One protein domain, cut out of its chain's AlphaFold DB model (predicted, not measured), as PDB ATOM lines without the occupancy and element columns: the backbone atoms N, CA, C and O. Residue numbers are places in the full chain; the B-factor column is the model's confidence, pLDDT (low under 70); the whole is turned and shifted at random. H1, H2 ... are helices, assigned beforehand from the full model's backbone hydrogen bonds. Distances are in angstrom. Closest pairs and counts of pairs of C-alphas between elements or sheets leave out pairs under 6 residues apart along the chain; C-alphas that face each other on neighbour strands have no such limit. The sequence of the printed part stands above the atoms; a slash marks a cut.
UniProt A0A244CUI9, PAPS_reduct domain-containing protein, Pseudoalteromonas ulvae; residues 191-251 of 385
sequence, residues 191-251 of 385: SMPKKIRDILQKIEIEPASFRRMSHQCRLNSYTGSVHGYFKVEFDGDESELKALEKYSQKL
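What this domain is: This is residues 191 to 251 of the 385 residues of the protein "PAPS_reduct domain-containing protein" of Pseudoalteromonas ulvae (UniProt A0A244CUI9). The longest helix, H4, lies side by side with H3 as a helical hairpin, while H1 packs on H4 steeply, with Ile 196 near Leu 244, and the short H2 lies near H1, H3 and the last residue of H4. A long loop, residues 224 to 237, joins H3 to H4, and its Tyr 229 makes one end of the longest distance in the domain. The printed part has 61 residues with four named helices, H1, H2, H3 and H4 along the chain, and no named strand; the class is all helix. It is compact, with a radius of gyration of the C-alphas of 10.8 A, and its C-alphas span 31 by 21 by 20 A.

Where its parts are: H4 is residues 238 to 251, 20.0 A from first to last C-alpha, from C-alpha 238 at (-26.660, -9.796, 27.930) to C-alpha 251 at (-27.368, -29.424, 31.788). H3 is residues 215 to 223, 12.7 A long. H1 is residues 194 to 202, 12.5 A long, beginning at C-alpha 194 at (-19.198, -22.598, 19.671). H2 is residues 207 to 212, 8.8 A long.

How they stand to each other: H4 and H3 touch and form a hairpin, opposite ways at a shallow tilt of 19 degrees; their closest C-alphas, those of Ser 248 and His 215, are 6.0 A apart. H4 also touches H1, and the closest C-alphas are those of Leu 244 and Ile 196, 6.4 A apart. H1 and H4 run opposite ways at a steep tilt of 69 degrees, only just short of about perpendicular. H2 is close to H3 but not clearly touching, with the C-alphas of Phe 210 and Arg 218 closest at 6.3 A. H2 is likewise close to H1 but not clearly touching, about perpendicular at 87 degrees, with the C-alphas of Pro 207 and Leu 200 closest at 6.8 A. H2 and H4 are close but not clearly touching, their closest C-alphas, those of Arg 211 and Leu 251, being 7.8 A apart. H1 and H3 are apart, but only just, with their closest C-alphas 8.2 A apart. Every backbone O i to N i+4 pair is within hydrogen-bond range in H1, H2 and H4; in H3 it is 4 of 5.

The domain as a whole: The two C-alphas farthest apart, those of Ser 191 and Tyr 229, are 31.4 A apart. The printed part has no cut. The links from H1 to H2 and from H2 to H3 are tight, and the link from H3 to H4, 14 residues, is long. The C-alphas of residues 224 to 237 lie 9 to 17 A from the mean of the C-alphas. The mean pLDDT of the printed part is 83.4, and residues 225 to 236 are under 70.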
ATOM      1  N   SER A 191     -20.806 -31.425  22.476       87.94
ATOM      2  CA  SER A 191     -21.027 -31.237  23.921       87.94
ATOM      3  C   SER A 191     -21.237 -29.781  24.337       87.94
ATOM      4  O   SER A 191     -21.793 -29.508  25.408       87.94
ATOM      5  N   MET A 192     -20.782 -28.830  23.519       91.06
ATOM      6  CA  MET A 192     -20.849 -27.406  23.833       91.06
ATOM      7  C   MET A 192     -20.873 -26.536  22.566       91.06
ATOM      8  O   MET A 192     -19.917 -26.584  21.792       91.06
ATOM      9  N   PRO A 193     -21.905 -25.689  22.366       91.31
ATOM     10  CA  PRO A 193     -21.969 -24.780  21.220       91.31
ATOM     11  C   PRO A 193     -20.757 -23.851  21.139       91.31
ATOM     12  O   PRO A 193     -20.265 -23.393  22.172       91.31
ATOM     13  N   LYS A 194     -20.346 -23.488  19.915       91.19
ATOM     14  CA  LYS A 194     -19.198 -22.598  19.671       91.19
ATOM     15  C   LYS A 194     -19.284 -21.301  20.484       91.19
ATOM     16  O   LYS A 194     -18.352 -20.996  21.209       91.19
ATOM     17  N   LYS A 195     -20.445 -20.628  20.479       92.12
ATOM     18  CA  LYS A 195     -20.669 -19.394  21.256       92.12
ATOM     19  C   LYS A 195     -20.334 -19.561  22.743       92.12
ATOM     20  O   LYS A 195     -19.744 -18.673  23.335       92.12
ATOM     21  N   ILE A 196     -20.689 -20.697  23.350       94.19
ATOM     22  CA  ILE A 196     -20.381 -20.958  24.763       94.19
ATOM     23  C   ILE A 196     -18.882 -21.160  24.955       94.19
ATOM     24  O   ILE A 196     -18.321 -20.618  25.896       94.19
ATOM     25  N   ARG A 197     -18.224 -21.888  24.049       93.50
ATOM     26  CA  ARG A 197     -16.766 -22.072  24.090       93.50
ATOM     27  C   ARG A 197     -16.023 -20.745  23.971       93.50
ATOM     28  O   ARG A 197     -15.116 -20.509  24.758       93.50
ATOM     29  N   ASP A 198     -16.449 -19.886  23.047       93.56
ATOM     30  CA  ASP A 198     -15.868 -18.557  22.844       93.56
ATOM     31  C   ASP A 198     -16.004 -17.709  24.124       93.56
ATOM     32  O   ASP A 198     -15.049 -17.062  24.543       93.56
ATOM     33  N   ILE A 199     -17.160 -17.766  24.801       92.12
ATOM     34  CA  ILE A 199     -17.361 -17.101  26.099       92.12
ATOM     35  C   ILE A 199     -16.427 -17.673  27.171       92.12
ATOM     36  O   ILE A 199     -15.779 -16.913  27.884       92.12
ATOM     37  N   LEU A 200     -16.342 -19.001  27.289       93.06
ATOM     38  CA  LEU A 200     -15.493 -19.660  28.284       93.06
ATOM     39  C   LEU A 200     -14.007 -19.343  28.094       93.06
ATOM     40  O   LEU A 200     -13.294 -19.188  29.081       93.06
ATOM     41  N   GLN A 201     -13.563 -19.188  26.846       93.44
ATOM     42  CA  GLN A 201     -12.210 -18.745  26.534       93.44
ATOM     43  C   GLN A 201     -11.957 -17.310  27.019       93.44
ATOM     44  O   GLN A 201     -10.900 -17.056  27.587       93.44
ATOM     45  N   LYS A 202     -12.918 -16.388  26.848       90.50
ATOM     46  CA  LYS A 202     -12.793 -14.995  27.325       90.50
ATOM     47  C   LYS A 202     -12.647 -14.893  28.843       90.50
ATOM     48  O   LYS A 202     -11.950 -14.008  29.319       90.50
ATOM     49  N   ILE A 203     -13.325 -15.770  29.584       89.44
ATOM     50  CA  ILE A 203     -13.283 -15.801  31.055       89.44
ATOM     51  C   ILE A 203     -12.265 -16.811  31.607       89.44
ATOM     52  O   ILE A 203     -12.260 -17.064  32.807       89.44
ATOM     53  N   GLU A 204     -11.438 -17.409  30.741       92.38
ATOM     54  CA  GLU A 204     -10.362 -18.346  31.098       92.38
ATOM     55  C   GLU A 204     -10.825 -19.575  31.906       92.38
ATOM     56  O   GLU A 204     -10.149 -20.054  32.817       92.38
ATOM     57  N   ILE A 205     -11.995 -20.129  31.564       91.75
ATOM     58  CA  ILE A 205     -12.533 -21.334  32.209       91.75
ATOM     59  C   ILE A 205     -12.532 -22.512  31.245       91.75
ATOM     60  O   ILE A 205     -13.197 -22.509  30.213       91.75
ATOM     61  N   GLU A 206     -11.887 -23.599  31.657       92.25
ATOM     62  CA  GLU A 206     -11.911 -24.850  30.905       92.25
ATOM     63  C   GLU A 206     -13.338 -25.431  30.770       92.25
ATOM     64  O   GLU A 206     -14.029 -25.600  31.785       92.25
ATOM     65  N   PRO A 207     -13.785 -25.836  29.559       92.88
ATOM     66  CA  PRO A 207     -15.127 -26.382  29.328       92.88
ATOM     67  C   PRO A 207     -15.523 -27.535  30.258       92.88
ATOM     68  O   PRO A 207     -16.649 -27.573  30.760       92.88
ATOM     69  N   ALA A 208     -14.592 -28.455  30.527       90.25
ATOM     70  CA  ALA A 208     -14.823 -29.577  31.433       90.25
ATOM     71  C   ALA A 208     -15.013 -29.111  32.884       90.25
ATOM     72  O   ALA A 208     -15.855 -29.630  33.616       90.25
ATOM     73  N   SER A 209     -14.259 -28.101  33.324       90.06
ATOM     74  CA  SER A 209     -14.446 -27.482  34.641       90.06
ATOM     75  C   SER A 209     -15.801 -26.792  34.732       90.06
ATOM     76  O   SER A 209     -16.533 -27.044  35.684       90.06
ATOM     77  N   PHE A 210     -16.185 -26.028  33.708       92.06
ATOM     78  CA  PHE A 210     -17.481 -25.357  33.656       92.06
ATOM     79  C   PHE A 210     -18.657 -26.339  33.764       92.06
ATOM     80  O   PHE A 210     -19.568 -26.132  34.562       92.06
ATOM     81  N   ARG A 211     -18.644 -27.446  33.010       91.25
ATOM     82  CA  ARG A 211     -19.729 -28.446  33.050       91.25
ATOM     83  C   ARG A 211     -19.868 -29.159  34.397       91.25
ATOM     84  O   ARG A 211     -20.980 -29.539  34.755       91.25
ATOM     85  N   ARG A 212     -18.771 -29.307  35.149       85.94
ATOM     86  CA  ARG A 212     -18.751 -29.929  36.488       85.94
ATOM     87  C   ARG A 212     -19.301 -29.014  37.589       85.94
ATOM     88  O   ARG A 212     -19.603 -29.490  38.679       85.94
ATOM     89  N   MET A 213     -19.439 -27.716  37.328       88.69
ATOM     90  CA  MET A 213     -19.942 -26.750  38.303       88.69
ATOM     91  C   MET A 213     -21.469 -26.822  38.467       88.69
ATOM     92  O   MET A 213     -22.231 -27.087  37.526       88.69
ATOM     93  N   SER A 214     -21.940 -26.467  39.667       89.00
ATOM     94  CA  SER A 214     -23.367 -26.238  39.912       89.00
ATOM     95  C   SER A 214     -23.910 -25.132  38.996       89.00
ATOM     96  O   SER A 214     -23.163 -24.312  38.458       89.00
ATOM     97  N   HIS A 215     -25.229 -25.094  38.804       89.56
ATOM     98  CA  HIS A 215     -25.860 -24.075  37.961       89.56
ATOM     99  C   HIS A 215     -25.532 -22.650  38.417       89.56
ATOM    100  O   HIS A 215     -25.161 -21.831  37.583       89.56
ATOM    101  N   GLN A 216     -25.591 -22.383  39.725       88.00
ATOM    102  CA  GLN A 216     -25.272 -21.061  40.260       88.00
ATOM    103  C   GLN A 216     -23.788 -20.728  40.083       88.00
ATOM    104  O   GLN A 216     -23.463 -19.626  39.657       88.00
ATOM    105  N   CYS A 217     -22.888 -21.686  40.327       89.44
ATOM    106  CA  CYS A 217     -21.453 -21.489  40.115       89.44
ATOM    107  C   CYS A 217     -21.129 -21.143  38.654       89.44
ATOM    108  O   CYS A 217     -20.310 -20.264  38.421       89.44
ATOM    109  N   ARG A 218     -21.816 -21.758  37.681       90.94
ATOM    110  CA  ARG A 218     -21.669 -21.435  36.249       90.94
ATOM    111  C   ARG A 218     -22.117 -20.019  35.887       90.94
ATOM    112  O   ARG A 218     -21.542 -19.407  35.000       90.94
ATOM    113  N   LEU A 219     -23.167 -19.505  36.528       89.75
ATOM    114  CA  LEU A 219     -23.619 -18.127  36.294       89.75
ATOM    115  C   LEU A 219     -22.684 -17.122  36.978       89.75
ATOM    116  O   LEU A 219     -22.306 -16.107  36.394       89.75
ATOM    117  N   ASN A 220     -22.258 -17.443  38.199       86.94
ATOM    118  CA  ASN A 220     -21.306 -16.648  38.969       86.94
ATOM    119  C   ASN A 220     -19.949 -16.543  38.267       86.94
ATOM    120  O   ASN A 220     -19.325 -15.489  38.306       86.94
ATOM    121  N   SER A 221     -19.509 -17.610  37.593       87.50
ATOM    122  CA  SER A 221     -18.220 -17.633  36.904       87.50
ATOM    123  C   SER A 221     -18.158 -16.682  35.710       87.50
ATOM    124  O   SER A 221     -17.080 -16.228  35.359       87.50
ATOM    125  N   TYR A 222     -19.302 -16.378  35.091       85.12
ATOM    126  CA  TYR A 222     -19.390 -15.376  34.029       85.12
ATOM    127  C   TYR A 222     -19.598 -13.969  34.589       85.12
ATOM    128  O   TYR A 222     -18.963 -13.029  34.138       85.12
ATOM    129  N   THR A 223     -20.456 -13.823  35.601       83.00
ATOM    130  CA  THR A 223     -20.821 -12.510  36.167       83.00
ATOM    131  C   THR A 223     -19.796 -11.937  37.148       83.00
ATOM    132  O   THR A 223     -19.982 -10.823  37.632       83.00
ATOM    133  N   GLY A 224     -18.771 -12.705  37.535       75.06
ATOM    134  CA  GLY A 224     -17.835 -12.335  38.605       75.06
ATOM    135  C   GLY A 224     -18.482 -12.243  39.995       75.06
ATOM    136  O   GLY A 224     -17.836 -11.841  40.960       75.06
ATOM    137  N   SER A 225     -19.762 -12.609  40.126       66.75
ATOM    138  CA  SER A 225     -20.519 -12.465  41.369       66.75
ATOM    139  C   SER A 225     -20.156 -13.567  42.362       66.75
ATOM    140  O   SER A 225     -20.475 -14.741  42.162       66.75
ATOM    141  N   VAL A 226     -19.553 -13.204  43.495       57.09
ATOM    142  CA  VAL A 226     -19.362 -14.130  44.618       57.09
ATOM    143  C   VAL A 226     -20.685 -14.243  45.381       57.09
ATOM    144  O   VAL A 226     -21.137 -13.296  46.022       57.09
ATOM    145  N   HIS A 227     -21.336 -15.408  45.290       53.69
ATOM    146  CA  HIS A 227     -22.529 -15.766  46.075       53.69
ATOM    147  C   HIS A 227     -23.734 -14.804  45.968       53.69
ATOM    148  O   HIS A 227     -24.581 -14.794  46.847       53.69
ATOM    149  N   GLY A 228     -23.865 -14.021  44.892       50.91
ATOM    150  CA  GLY A 228     -25.042 -13.165  44.673       50.91
ATOM    151  C   GLY A 228     -25.160 -11.947  45.603       50.91
ATOM    152  O   GLY A 228     -26.159 -11.239  45.523       50.91
ATOM    153  N   TYR A 229     -24.156 -11.680  46.448       50.66
ATOM    154  CA  TYR A 229     -24.166 -10.560  47.402       50.66
ATOM    155  C   TYR A 229     -23.361  -9.341  46.935       50.66
ATOM    156  O   TYR A 229     -23.640  -8.231  47.374       50.66
ATOM    157  N   PHE A 230     -22.410  -9.519  46.014       49.56
ATOM    158  CA  PHE A 230     -21.659  -8.421  45.407       49.56
ATOM    159  C   PHE A 230     -21.924  -8.382  43.906       49.56
ATOM    160  O   PHE A 230     -21.412  -9.205  43.148       49.56
ATOM    161  N   LYS A 231     -22.742  -7.416  43.488       47.66
ATOM    162  CA  LYS A 231     -22.894  -7.047  42.084       47.66
ATOM    163  C   LYS A 231     -21.701  -6.153  41.744       47.66
ATOM    164  O   LYS A 231     -21.758  -4.946  41.948       47.66
ATOM    165  N   VAL A 232     -20.592  -6.754  41.317       53.03
ATOM    166  CA  VAL A 232     -19.581  -5.988  40.576       53.03
ATOM    167  C   VAL A 232     -20.305  -5.447  39.344       53.03
ATOM    168  O   VAL A 232     -21.101  -6.183  38.754       53.03
ATOM    169  N   GLU A 233     -20.139  -4.163  39.014       51.88
ATOM    170  CA  GLU A 233     -20.719  -3.596  37.794       51.88
ATOM    171  C   GLU A 233     -20.301  -4.475  36.614       51.88
ATOM    172  O   GLU A 233     -19.125  -4.597  36.280       51.88
ATOM    173  N   PHE A 234     -21.276  -5.206  36.079       58.94
ATOM    174  CA  PHE A 234     -21.041  -6.242  35.094       58.94
ATOM    175  C   PHE A 234     -21.206  -5.627  33.709       58.94
ATOM    176  O   PHE A 234     -22.333  -5.429  33.261       58.94
ATOM    177  N   ASP A 235     -20.087  -5.344  33.046       60.78
ATOM    178  CA  ASP A 235     -20.022  -4.828  31.669       60.78
ATOM    179  C   ASP A 235     -20.100  -5.953  30.611       60.78
ATOM    180  O   ASP A 235     -19.517  -5.880  29.532       60.78
ATOM    181  N   GLY A 236     -20.744  -7.077  30.942       67.50
ATOM    182  CA  GLY A 236     -20.823  -8.224  30.039       67.50
ATOM    183  C   GLY A 236     -22.067  -8.227  29.158       67.50
ATOM    184  O   GLY A 236     -23.110  -7.661  29.486       67.50
ATOM    185  N   ASP A 237     -21.960  -8.920  28.027       83.31
ATOM    186  CA  ASP A 237     -23.002  -8.986  27.007       83.31
ATOM    187  C   ASP A 237     -24.220  -9.799  27.497       83.31
ATOM    188  O   ASP A 237     -24.151 -11.002  27.774       83.31
ATOM    189  N   GLU A 238     -25.393  -9.160  27.549       86.44
ATOM    190  CA  GLU A 238     -26.660  -9.796  27.930       86.44
ATOM    191  C   GLU A 238     -27.002 -11.012  27.037       86.44
ATOM    192  O   GLU A 238     -27.595 -11.997  27.487       86.44
ATOM    193  N   SER A 239     -26.600 -10.983  25.763       89.44
ATOM    194  CA  SER A 239     -26.764 -12.075  24.797       89.44
ATOM    195  C   SER A 239     -25.892 -13.289  25.125       89.44
ATOM    196  O   SER A 239     -26.278 -14.436  24.856       89.44
ATOM    197  N   GLU A 240     -24.705 -13.064  25.682       91.00
ATOM    198  CA  GLU A 240     -23.805 -14.114  26.156       91.00
ATOM    199  C   GLU A 240     -24.325 -14.724  27.458       91.00
ATOM    200  O   GLU A 240     -24.428 -15.952  27.546       91.00
ATOM    201  N   LEU A 241     -24.771 -13.892  28.409       89.06
ATOM    202  CA  LEU A 241     -25.393 -14.358  29.651       89.06
ATOM    203  C   LEU A 241     -26.609 -15.248  29.366       89.06
ATOM    204  O   LEU A 241     -26.695 -16.359  29.886       89.06
ATOM    205  N   LYS A 242     -27.515 -14.814  28.479       91.00
ATOM    206  CA  LYS A 242     -28.688 -15.609  28.066       91.00
ATOM    207  C   LYS A 242     -28.292 -16.936  27.416       91.00
ATOM    208  O   LYS A 242     -28.944 -17.961  27.639       91.00
ATOM    209  N   ALA A 243     -27.229 -16.948  26.609       91.62
ATOM    210  CA  ALA A 243     -26.733 -18.172  25.984       91.62
ATOM    211  C   ALA A 243     -26.174 -19.152  27.031       91.62
ATOM    212  O   ALA A 243     -26.542 -20.333  27.023       91.62
ATOM    213  N   LEU A 244     -25.342 -18.659  27.955       92.25
ATOM    214  CA  LEU A 244     -24.806 -19.433  29.076       92.25
ATOM    215  C   LEU A 244     -25.911 -19.958  29.981       92.25
ATOM    216  O   LEU A 244     -25.884 -21.130  30.353       92.25
ATOM    217  N   GLU A 245     -26.902 -19.133  30.305       93.38
ATOM    218  CA  GLU A 245     -28.031 -19.527  31.134       93.38
ATOM    219  C   GLU A 245     -28.818 -20.663  30.474       93.38
ATOM    220  O   GLU A 245     -29.040 -21.698  31.102       93.38
ATOM    221  N   LYS A 246     -29.153 -20.541  29.183       93.50
ATOM    222  CA  LYS A 246     -29.862 -21.585  28.426       93.50
ATOM    223  C   LYS A 246     -29.083 -22.901  28.387       93.50
ATOM    224  O   LYS A 246     -29.654 -23.968  28.630       93.50
ATOM    225  N   TYR A 247     -27.779 -22.840  28.107       93.50
ATOM    226  CA  TYR A 247     -26.898 -24.009  28.165       93.50
ATOM    227  C   TYR A 247     -26.886 -24.604  29.579       93.50
ATOM    228  O   TYR A 247     -27.065 -25.809  29.773       93.50
ATOM    229  N   SER A 248     -26.767 -23.737  30.585       93.50
ATOM    230  CA  SER A 248     -26.614 -24.125  31.975       93.50
ATOM    231  C   SER A 248     -27.868 -24.802  32.538       93.50
ATOM    232  O   SER A 248     -27.782 -25.859  33.181       93.50
ATOM    233  N   GLN A 249     -29.035 -24.239  32.233       93.62
ATOM    234  CA  GLN A 249     -30.346 -24.787  32.551       93.62
ATOM    235  C   GLN A 249     -30.556 -26.153  31.897       93.62
ATOM    236  O   GLN A 249     -31.088 -27.045  32.553       93.62
ATOM    237  N   LYS A 250     -30.114 -26.358  30.648       91.94
ATOM    238  CA  LYS A 250     -30.253 -27.655  29.971       91.94
ATOM    239  C   LYS A 250     -29.454 -28.755  30.671       91.94
ATOM    240  O   LYS A 250     -30.023 -29.807  30.960       91.94
ATOM    241  N   LEU A 251     -28.188 -28.488  31.010       92.06
ATOM    242  CA  LEU A 251     -27.368 -29.424  31.788       92.06
ATOM    243  C   LEU A 251     -28.031 -29.763  33.127       92.06
ATOM    244  O   LEU A 251     -28.151 -30.934  33.466       92.06
TER     245      LEU A 251